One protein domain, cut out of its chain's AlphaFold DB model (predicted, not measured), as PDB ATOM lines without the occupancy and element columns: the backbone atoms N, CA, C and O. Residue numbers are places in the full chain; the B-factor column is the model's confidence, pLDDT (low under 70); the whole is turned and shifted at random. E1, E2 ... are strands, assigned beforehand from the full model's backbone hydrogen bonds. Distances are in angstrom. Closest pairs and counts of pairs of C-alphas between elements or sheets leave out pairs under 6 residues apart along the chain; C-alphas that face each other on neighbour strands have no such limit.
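Overview. This is residues 2 to 72 of the 395 residues of a protein of Neomonachus schauinslandi (UniProt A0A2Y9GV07). The model has little regular structure: two small two-stranded hairpins, E1 with E2 and E3 with E4, and a wide loop, residues 18 to 42, that leaves E1 and folds back to E2. The printed part has 71 residues and no named helix; its four strands, E1 to E4 in chain order, make two antiparallel sheets. The class is all strand, with only 14 residues in named elements. The whole is compact, radius of gyration of the C-alphas 12.5 A, spanning 35 by 34 by 22 A.

Arrangement. E1, residues 14 to 17, and E2, residues 43 to 46, form an antiparallel hairpin at 141 degrees; N 17 and O 43 are 2.8 A apart, within hydrogen-bond range. E3, residues 54 to 56, and E4, residues 61 to 63, form another at 133 degrees, with N 56 and O 61 at 2.8 A. The closest C-alphas of E2 and E3, Pro 46 and Phe 55, are 7.6 A apart. E1 is apart from E3 and E4.

Along the chain. E1 measures 9.5 A from C-alpha 14 at (36.058, 49.049, 16.911), E2 10.1 A, E3 6.6 A, and E4 6.5 A to C-alpha 63 at (25.913, 39.023, 16.730).

Size, cuts and confidence. The farthest C-alphas, Glu 9 and Asp 37, are 36.3 A apart. The printed part has no cut. The E1 to E2 link is long. Residues 36 to 38 are under pLDDT 70.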
ATOM      1  N   PHE A   2      46.134  51.070  17.367       89.25
ATOM      2  CA  PHE A   2      45.411  51.031  16.085       89.25
ATOM      3  C   PHE A   2      44.181  50.126  16.233       89.25
ATOM      4  O   PHE A   2      44.286  48.909  16.101       89.25
ATOM      5  N   CYS A   3      43.041  50.697  16.632       89.69
ATOM      6  CA  CYS A   3      41.798  49.935  16.827       89.69
ATOM      7  C   CYS A   3      40.992  49.764  15.535       89.69
ATOM      8  O   CYS A   3      40.193  48.842  15.421       89.69
ATOM      9  N   ASP A   4      41.247  50.634  14.566       87.94
ATOM     10  CA  ASP A   4      40.786  50.573  13.186       87.94
ATOM     11  C   ASP A   4      41.228  49.295  12.459       87.94
ATOM     12  O   ASP A   4      40.480  48.796  11.628       87.94
ATOM     13  N   TYR A   5      42.363  48.702  12.846       88.56
ATOM     14  CA  TYR A   5      42.814  47.388  12.362       88.56
ATOM     15  C   TYR A   5      41.769  46.265  12.523       88.56
ATOM     16  O   TYR A   5      41.753  45.320  11.741       88.56
ATOM     17  N   TYR A   6      40.902  46.348  13.539       85.69
ATOM     18  CA  TYR A   6      39.869  45.340  13.796       85.69
ATOM     19  C   TYR A   6      38.559  45.597  13.036       85.69
ATOM     20  O   TYR A   6      37.644  44.778  13.116       85.69
ATOM     21  N   ASN A   7      38.437  46.715  12.315       84.75
ATOM     22  CA  ASN A   7      37.252  47.000  11.514       84.75
ATOM     23  C   ASN A   7      37.306  46.251  10.173       84.75
ATOM     24  O   ASN A   7      38.284  46.394   9.437       84.75
ATOM     25  N   PRO A   8      36.242  45.516   9.796       79.38
ATOM     26  CA  PRO A   8      36.039  45.092   8.414       79.38
ATOM     27  C   PRO A   8      36.021  46.297   7.461       79.38
ATOM     28  O   PRO A   8      35.638  47.401   7.858       79.38
ATOM     29  N   GLU A   9      36.388  46.093   6.193       79.25
ATOM     30  CA  GLU A   9      36.404  47.174   5.198       79.25
ATOM     31  C   GLU A   9      35.052  47.907   5.126       79.25
ATOM     32  O   GLU A   9      33.988  47.296   5.006       79.25
ATOM     33  N   GLY A  10      35.097  49.239   5.222       75.12
ATOM     34  CA  GLY A  10      33.909  50.097   5.212       75.12
ATOM     35  C   GLY A  10      33.115  50.151   6.524       75.12
ATOM     36  O   GLY A  10      32.119  50.873   6.577       75.12
ATOM     37  N   GLN A  11      33.533  49.446   7.580       80.06
ATOM     38  CA  GLN A  11      32.874  49.470   8.891       80.06
ATOM     39  C   GLN A  11      33.651  50.286   9.936       80.06
ATOM     40  O   GLN A  11      34.830  50.596   9.779       80.06
ATOM     41  N   CYS A  12      32.964  50.666  11.014       80.50
ATOM     42  CA  CYS A  12      33.522  51.450  12.117       80.50
ATOM     43  C   CYS A  12      32.893  50.988  13.440       80.50
ATOM     44  O   CYS A  12      32.106  51.697  14.066       80.50
ATOM     45  N   GLU A  13      33.185  49.748  13.828       85.81
ATOM     46  CA  GLU A  13      32.683  49.134  15.062       85.81
ATOM     47  C   GLU A  13      33.698  49.302  16.199       85.81
ATOM     48  O   GLU A  13      33.355  49.768  17.288       85.81
ATOM     49  N   TRP A  14      34.968  48.991  15.944       90.56
ATOM     50  CA  TRP A  14      36.058  49.049  16.911       90.56
ATOM     51  C   TRP A  14      36.587  50.465  17.108       90.56
ATOM     52  O   TRP A  14      37.016  51.141  16.173       90.56
ATOM     53  N   HIS A  15      36.594  50.892  18.368       90.00
ATOM     54  CA  HIS A  15      37.027  52.215  18.792       90.00
ATOM     55  C   HIS A  15      38.020  52.114  19.949       90.00
ATOM     56  O   HIS A  15      37.849  51.305  20.861       90.00
ATOM     57  N   TYR A  16      39.022  52.991  19.959       92.38
ATOM     58  CA  TYR A  16      39.869  53.191  21.132       92.38
ATOM     59  C   TYR A  16      39.067  53.820  22.275       92.38
ATOM     60  O   TYR A  16      38.301  54.758  22.040       92.38
ATOM     61  N   GLN A  17      39.248  53.322  23.497       91.56
ATOM     62  CA  GLN A  17      38.656  53.860  24.718       91.56
ATOM     63  C   GLN A  17      39.740  53.957  25.809       91.56
ATOM     64  O   GLN A  17      40.168  52.922  26.326       91.56
ATOM     65  N   PRO A  18      40.186  55.176  26.178       89.81
ATOM     66  CA  PRO A  18      41.283  55.371  27.132       89.81
ATOM     67  C   PRO A  18      40.936  54.936  28.564       89.81
ATOM     68  O   PRO A  18      41.824  54.613  29.339       89.81
ATOM     69  N   CYS A  19      39.646  54.907  28.911       88.25
ATOM     70  CA  CYS A  19      39.148  54.561  30.247       88.25
ATOM     71  C   CYS A  19      38.262  53.299  30.233       88.25
ATOM     72  O   CYS A  19      37.445  53.106  31.132       88.25
ATOM     73  N   GLY A  20      38.360  52.482  29.179       86.75
ATOM     74  CA  GLY A  20      37.445  51.372  28.916       86.75
ATOM     75  C   GLY A  20      36.018  51.806  28.567       86.75
ATOM     76  O   GLY A  20      35.743  52.984  28.334       86.75
ATOM     77  N   VAL A  21      35.103  50.835  28.522       85.06
ATOM     78  CA  VAL A  21      33.665  51.054  28.285       85.06
ATOM     79  C   VAL A  21      32.822  50.625  29.490       85.06
ATOM     80  O   VAL A  21      33.207  49.694  30.202       85.06
ATOM     81  N   PRO A  22      31.635  51.229  29.695       77.38
ATOM     82  CA  PRO A  22      30.589  50.641  30.527       77.38
ATOM     83  C   PRO A  22      30.264  49.210  30.078       77.38
ATOM     84  O   PRO A  22      30.368  48.898  28.893       77.38
ATOM     85  N   CYS A  23      29.852  48.355  31.019       80.44
ATOM     86  CA  CYS A  23      29.656  46.918  30.802       80.44
ATOM     87  C   CYS A  23      28.908  46.589  29.496       80.44
ATOM     88  O   CYS A  23      27.721  46.881  29.349       80.44
ATOM     89  N   MET A  24      29.613  45.958  28.559       84.69
ATOM     90  CA  MET A  24      29.059  45.527  27.280       84.69
ATOM     91  C   MET A  24      28.409  44.141  27.389       84.69
ATOM     92  O   MET A  24      28.811  43.309  28.203       84.69
ATOM     93  N   ARG A  25      27.403  43.880  26.547       88.88
ATOM     94  CA  ARG A  25      26.803  42.547  26.417       88.88
ATOM     95  C   ARG A  25      27.705  41.681  25.551       88.88
ATOM     96  O   ARG A  25      28.042  42.072  24.434       88.88
ATOM     97  N   THR A  26      28.051  40.501  26.045       89.88
ATOM     98  CA  THR A  26      28.880  39.539  25.311       89.88
ATOM     99  C   THR A  26      28.254  38.151  25.329       89.88
ATOM    100  O   THR A  26      27.284  37.930  26.058       89.88
ATOM    101  N   CYS A  27      28.774  37.193  24.565       87.75
ATOM    102  CA  CYS A  27      28.222  35.839  24.588       87.75
ATOM    103  C   CYS A  27      28.552  35.054  25.860       87.75
ATOM    104  O   CYS A  27      27.805  34.141  26.219       87.75
ATOM    105  N   ARG A  28      29.575  35.469  26.615       83.69
ATOM    106  CA  ARG A  28      29.836  34.961  27.974       83.69
ATOM    107  C   ARG A  28      29.137  35.775  29.069       83.69
ATOM    108  O   ARG A  28      28.934  35.256  30.164       83.69
ATOM    109  N   ASN A  29      28.708  37.009  28.779       83.06
ATOM    110  CA  ASN A  29      27.856  37.830  29.647       83.06
ATOM    111  C   ASN A  29      26.628  38.405  28.896       83.06
ATOM    112  O   ASN A  29      26.550  39.622  28.667       83.06
ATOM    113  N   PRO A  30      25.629  37.573  28.521       81.38
ATOM    114  CA  PRO A  30      24.498  38.031  27.704       81.38
ATOM    115  C   PRO A  30      23.586  39.034  28.418       81.38
ATOM    116  O   PRO A  30      22.821  39.756  27.769       81.38
ATOM    117  N   SER A  31      23.647  39.081  29.750       81.56
ATOM    118  CA  SER A  31      22.882  39.992  30.603       81.56
ATOM    119  C   SER A  31      23.528  41.372  30.758       81.56
ATOM    120  O   SER A  31      22.849  42.281  31.233       81.56
ATOM    121  N   GLY A  32      24.793  41.556  30.351       80.50
ATOM    122  CA  GLY A  32      25.487  42.850  30.403       80.50
ATOM    123  C   GLY A  32      25.602  43.430  31.815       80.50
ATOM    124  O   GLY A  32      25.600  44.647  31.985       80.50
ATOM    125  N   ARG A  33      25.649  42.571  32.841       81.56
ATOM    126  CA  ARG A  33      25.852  42.989  34.236       81.56
ATOM    127  C   ARG A  33      27.300  42.715  34.624       81.56
ATOM    128  O   ARG A  33      27.735  41.568  34.586       81.56
ATOM    129  N   CYS A  34      28.033  43.758  34.990       75.19
ATOM    130  CA  CYS A  34      29.401  43.671  35.495       75.19
ATOM    131  C   CYS A  34      29.428  44.140  36.951       75.19
ATOM    132  O   CYS A  34      28.545  44.880  37.385       75.19
ATOM    133  N   LEU A  35      30.454  43.731  37.696       71.25
ATOM    134  CA  LEU A  35      30.710  44.267  39.027       71.25
ATOM    135  C   LEU A  35      31.098  45.750  38.900       71.25
ATOM    136  O   LEU A  35      32.009  46.076  38.142       71.25
ATOM    137  N   HIS A  36      30.403  46.639  39.614       62.22
ATOM    138  CA  HIS A  36      30.573  48.091  39.470       62.22
ATOM    139  C   HIS A  36      31.922  48.623  39.993       62.22
ATOM    140  O   HIS A  36      32.291  49.745  39.660       62.22
ATOM    141  N   ASP A  37      32.666  47.813  40.752       64.81
ATOM    142  CA  ASP A  37      33.932  48.193  41.394       64.81
ATOM    143  C   ASP A  37      35.181  47.938  40.528       64.81
ATOM    144  O   ASP A  37      36.301  48.219  40.955       64.81
ATOM    145  N   LEU A  38      35.026  47.386  39.318       64.62
ATOM    146  CA  LEU A  38      36.144  47.181  38.396       64.62
ATOM    147  C   LEU A  38      36.386  48.452  37.561       64.62
ATOM    148  O   LEU A  38      35.523  48.804  36.753       64.62
ATOM    149  N   PRO A  39      37.544  49.132  37.696       71.75
ATOM    150  CA  PRO A  39      37.871  50.263  36.838       71.75
ATOM    151  C   PRO A  39      38.005  49.799  35.383       71.75
ATOM    152  O   PRO A  39      38.582  48.745  35.101       71.75
ATOM    153  N   GLY A  40      37.468  50.593  34.454       78.44
ATOM    154  CA  GLY A  40      37.563  50.313  33.024       78.44
ATOM    155  C   GLY A  40      39.020  50.294  32.557       78.44
ATOM    156  O   GLY A  40      39.812  51.161  32.920       78.44
ATOM    157  N   LEU A  41      39.377  49.281  31.766       87.44
ATOM    158  CA  LEU A  41      40.727  49.111  31.231       87.44
ATOM    159  C   LEU A  41      40.874  49.858  29.901       87.44
ATOM    160  O   LEU A  41      39.976  49.827  29.065       87.44
ATOM    161  N   GLU A  42      42.022  50.497  29.685       92.00
ATOM    162  CA  GLU A  42      42.377  51.070  28.384       92.00
ATOM    163  C   GLU A  42      42.381  49.977  27.300       92.00
ATOM    164  O   GLU A  42      42.966  48.907  27.488       92.00
ATOM    165  N   GLY A  43      41.756  50.235  26.144       91.44
ATOM    166  CA  GLY A  43      41.770  49.262  25.051       91.44
ATOM    167  C   GLY A  43      40.953  49.635  23.818       91.44
ATOM    168  O   GLY A  43      40.395  50.728  23.705       91.44
ATOM    169  N   CYS A  44      40.890  48.694  22.877       92.12
ATOM    170  CA  CYS A  44      39.976  48.736  21.738       92.12
ATOM    171  C   CYS A  44      38.684  48.001  22.102       92.12
ATOM    172  O   CYS A  44      38.748  46.866  22.571       92.12
ATOM    173  N   TYR A  45      37.531  48.621  21.855       91.88
ATOM    174  CA  TYR A  45      36.220  48.051  22.162       91.88
ATOM    175  C   TYR A  45      35.263  48.188  20.969       91.88
ATOM    176  O   TYR A  45      35.238  49.253  20.340       91.88
ATOM    177  N   PRO A  46      34.461  47.156  20.658       91.75
ATOM    178  CA  PRO A  46      33.478  47.204  19.588       91.75
ATOM    179  C   PRO A  46      32.191  47.895  20.059       91.75
ATOM    180  O   PRO A  46      31.696  47.665  21.165       91.75
ATOM    181  N   LYS A  47      31.613  48.727  19.193       90.38
ATOM    182  CA  LYS A  47      30.286  49.328  19.357       90.38
ATOM    183  C   LYS A  47      29.287  48.576  18.490       90.38
ATOM    184  O   LYS A  47      29.020  48.971  17.359       90.38
ATOM    185  N   CYS A  48      28.747  47.495  19.037       89.62
ATOM    186  CA  CYS A  48      27.817  46.642  18.311       89.62
ATOM    187  C   CYS A  48      26.524  47.376  17.894       89.62
ATOM    188  O   CYS A  48      25.947  48.110  18.707       89.62
ATOM    189  N   PRO A  49      26.034  47.179  16.654       90.69
ATOM    190  CA  PRO A  49      24.847  47.860  16.144       90.69
ATOM    191  C   PRO A  49      23.549  47.296  16.759       90.69
ATOM    192  O   PRO A  49      23.522  46.149  17.206       90.69
ATOM    193  N   PRO A  50      22.421  48.039  16.726       90.00
ATOM    194  CA  PRO A  50      21.163  47.605  17.350       90.00
ATOM    195  C   PRO A  50      20.606  46.267  16.839       90.00
ATOM    196  O   PRO A  50      19.928  45.567  17.587       90.00
ATOM    197  N   GLY A  51      20.892  45.904  15.583       91.19
ATOM    198  CA  GLY A  51      20.497  44.617  14.996       91.19
ATOM    199  C   GLY A  51      21.366  43.428  15.425       91.19
ATOM    200  O   GLY A  51      20.939  42.289  15.272       91.19
ATOM    201  N   ALA A  52      22.555  43.679  15.979       91.75
ATOM    202  CA  ALA A  52      23.493  42.658  16.439       91.75
ATOM    203  C   ALA A  52      24.157  43.070  17.773       91.75
ATOM    204  O   ALA A  52      25.368  43.249  17.821       91.75
ATOM    205  N   PRO A  53      23.392  43.284  18.864       91.56
ATOM    206  CA  PRO A  53      23.839  44.061  20.025       91.56
ATOM    207  C   PRO A  53      24.692  43.281  21.045       91.56
ATOM    208  O   PRO A  53      24.869  43.754  22.171       91.56
ATOM    209  N   ILE A  54      25.163  42.075  20.712       91.12
ATOM    210  CA  ILE A  54      25.959  41.219  21.601       91.12
ATOM    211  C   ILE A  54      27.303  40.935  20.933       91.12
ATOM    212  O   ILE A  54      27.336  40.551  19.772       91.12
ATOM    213  N   PHE A  55      28.410  41.091  21.653       91.12
ATOM    214  CA  PHE A  55      29.735  40.773  21.123       91.12
ATOM    215  C   PHE A  55      30.113  39.303  21.371       91.12
ATOM    216  O   PHE A  55      30.100  38.849  22.516       91.12
ATOM    217  N   ASP A  56      30.471  38.568  20.320       89.25
ATOM    218  CA  ASP A  56      31.051  37.226  20.413       89.25
ATOM    219  C   ASP A  56      32.571  37.340  20.610       89.25
ATOM    220  O   ASP A  56      33.309  37.720  19.696       89.25
ATOM    221  N   GLU A  57      33.050  37.014  21.814       87.38
ATOM    222  CA  GLU A  57      34.470  37.137  22.166       87.38
ATOM    223  C   GLU A  57      35.383  36.102  21.487       87.38
ATOM    224  O   GLU A  57      36.599  36.294  21.451       87.38
ATOM    225  N   ASP A  58      34.833  34.995  20.981       82.00
ATOM    226  CA  ASP A  58      35.599  33.915  20.346       82.00
ATOM    227  C   ASP A  58      35.675  34.056  18.822       82.00
ATOM    228  O   ASP A  58      36.584  33.482  18.209       82.00
ATOM    229  N   GLN A  59      34.734  34.788  18.218       85.38
ATOM    230  CA  GLN A  59      34.720  35.167  16.798       85.38
ATOM    231  C   GLN A  59      35.124  36.628  16.546       85.38
ATOM    232  O   GLN A  59      35.357  36.991  15.397       85.38
ATOM    233  N   MET A  60      35.251  37.452  17.594       87.00
ATOM    234  CA  MET A  60      35.607  38.879  17.514       87.00
ATOM    235  C   MET A  60      34.630  39.718  16.663       87.00
ATOM    236  O   MET A  60      35.035  40.678  16.009       87.00
ATOM    237  N   GLN A  61      33.336  39.383  16.700       90.31
ATOM    238  CA  GLN A  61      32.287  40.014  15.884       90.31
ATOM    239  C   GLN A  61      31.007  40.290  16.690       90.31
ATOM    240  O   GLN A  61      30.733  39.632  17.694       90.31
ATOM    241  N   CYS A  62      30.192  41.236  16.235       90.31
ATOM    242  CA  CYS A  62      28.881  41.520  16.817       90.31
ATOM    243  C   CYS A  62      27.790  40.602  16.227       90.31
ATOM    244  O   CYS A  62      27.698  40.426  15.013       90.31
ATOM    245  N   VAL A  63      26.949  40.011  17.082       91.38
ATOM    246  CA  VAL A  63      25.913  39.023  16.730       91.38
ATOM    247  C   VAL A  63      24.543  39.380  17.321       91.38
ATOM    248  O   VAL A  63      24.424  40.002  18.378       91.38
ATOM    249  N   ALA A  64      23.472  38.971  16.633       92.50
ATOM    250  CA  ALA A  64      22.090  39.151  17.098       92.50
ATOM    251  C   ALA A  64      21.713  38.178  18.230       92.50
ATOM    252  O   ALA A  64      20.993  38.535  19.163       92.50
ATOM    253  N   MET A  65      22.218  36.947  18.144       89.25
ATOM    254  CA  MET A  65      22.045  35.877  19.121       89.25
ATOM    255  C   MET A  65      23.359  35.111  19.246       89.25
ATOM    256  O   MET A  65      24.084  34.955  18.267       89.25
ATOM    257  N   CYS A  66      23.651  34.631  20.450       86.50
ATOM    258  CA  CYS A  66      24.841  33.831  20.713       86.50
ATOM    259  C   CYS A  66      24.658  32.371  20.282       86.50
ATOM    260  O   CYS A  66      23.517  31.902  20.221       86.50
ATOM    261  N   PRO A  67      25.763  31.636  20.050       81.50
ATOM    262  CA  PRO A  67      25.709  30.200  19.808       81.50
ATOM    263  C   PRO A  67      24.940  29.469  20.915       81.50
ATOM    264  O   PRO A  67      25.124  29.741  22.106       81.50
ATOM    265  N   THR A  68      24.079  28.534  20.517       80.56
ATOM    266  CA  THR A  68      23.401  27.591  21.413       80.56
ATOM    267  C   THR A  68      23.771  26.159  21.001       80.56
ATOM    268  O   THR A  68      23.542  25.789  19.849       80.56
ATOM    269  N   PRO A  69      24.348  25.332  21.899       73.69
ATOM    270  CA  PRO A  69      24.720  25.637  23.287       73.69
ATOM    271  C   PRO A  69      25.814  26.723  23.396       73.69
ATOM    272  O   PRO A  69      26.533  26.954  22.422       73.69
ATOM    273  N   PRO A  70      25.944  27.397  24.558       70.00
ATOM    274  CA  PRO A  70      26.996  28.389  24.778       70.00
ATOM    275  C   PRO A  70      28.389  27.791  24.527       70.00
ATOM    276  O   PRO A  70      28.609  26.630  24.884       70.00
ATOM    277  N   PRO A  71      29.345  28.557  23.966       70.81
ATOM    278  CA  PRO A  71      30.695  28.058  23.742       70.81
ATOM    279  C   PRO A  71      31.337  27.632  25.077       70.81
ATOM    280  O   PRO A  71      31.245  28.373  26.064       70.81
ATOM    281  N   PRO A  72      31.976  26.449  25.143       74.75
ATOM    282  CA  PRO A  72      32.476  25.910  26.399       74.75
ATOM    283  C   PRO A  72      33.628  26.763  26.945       74.75
ATOM    284  O   PRO A  72      34.515  27.209  26.211       74.75
TER     285      PRO A  72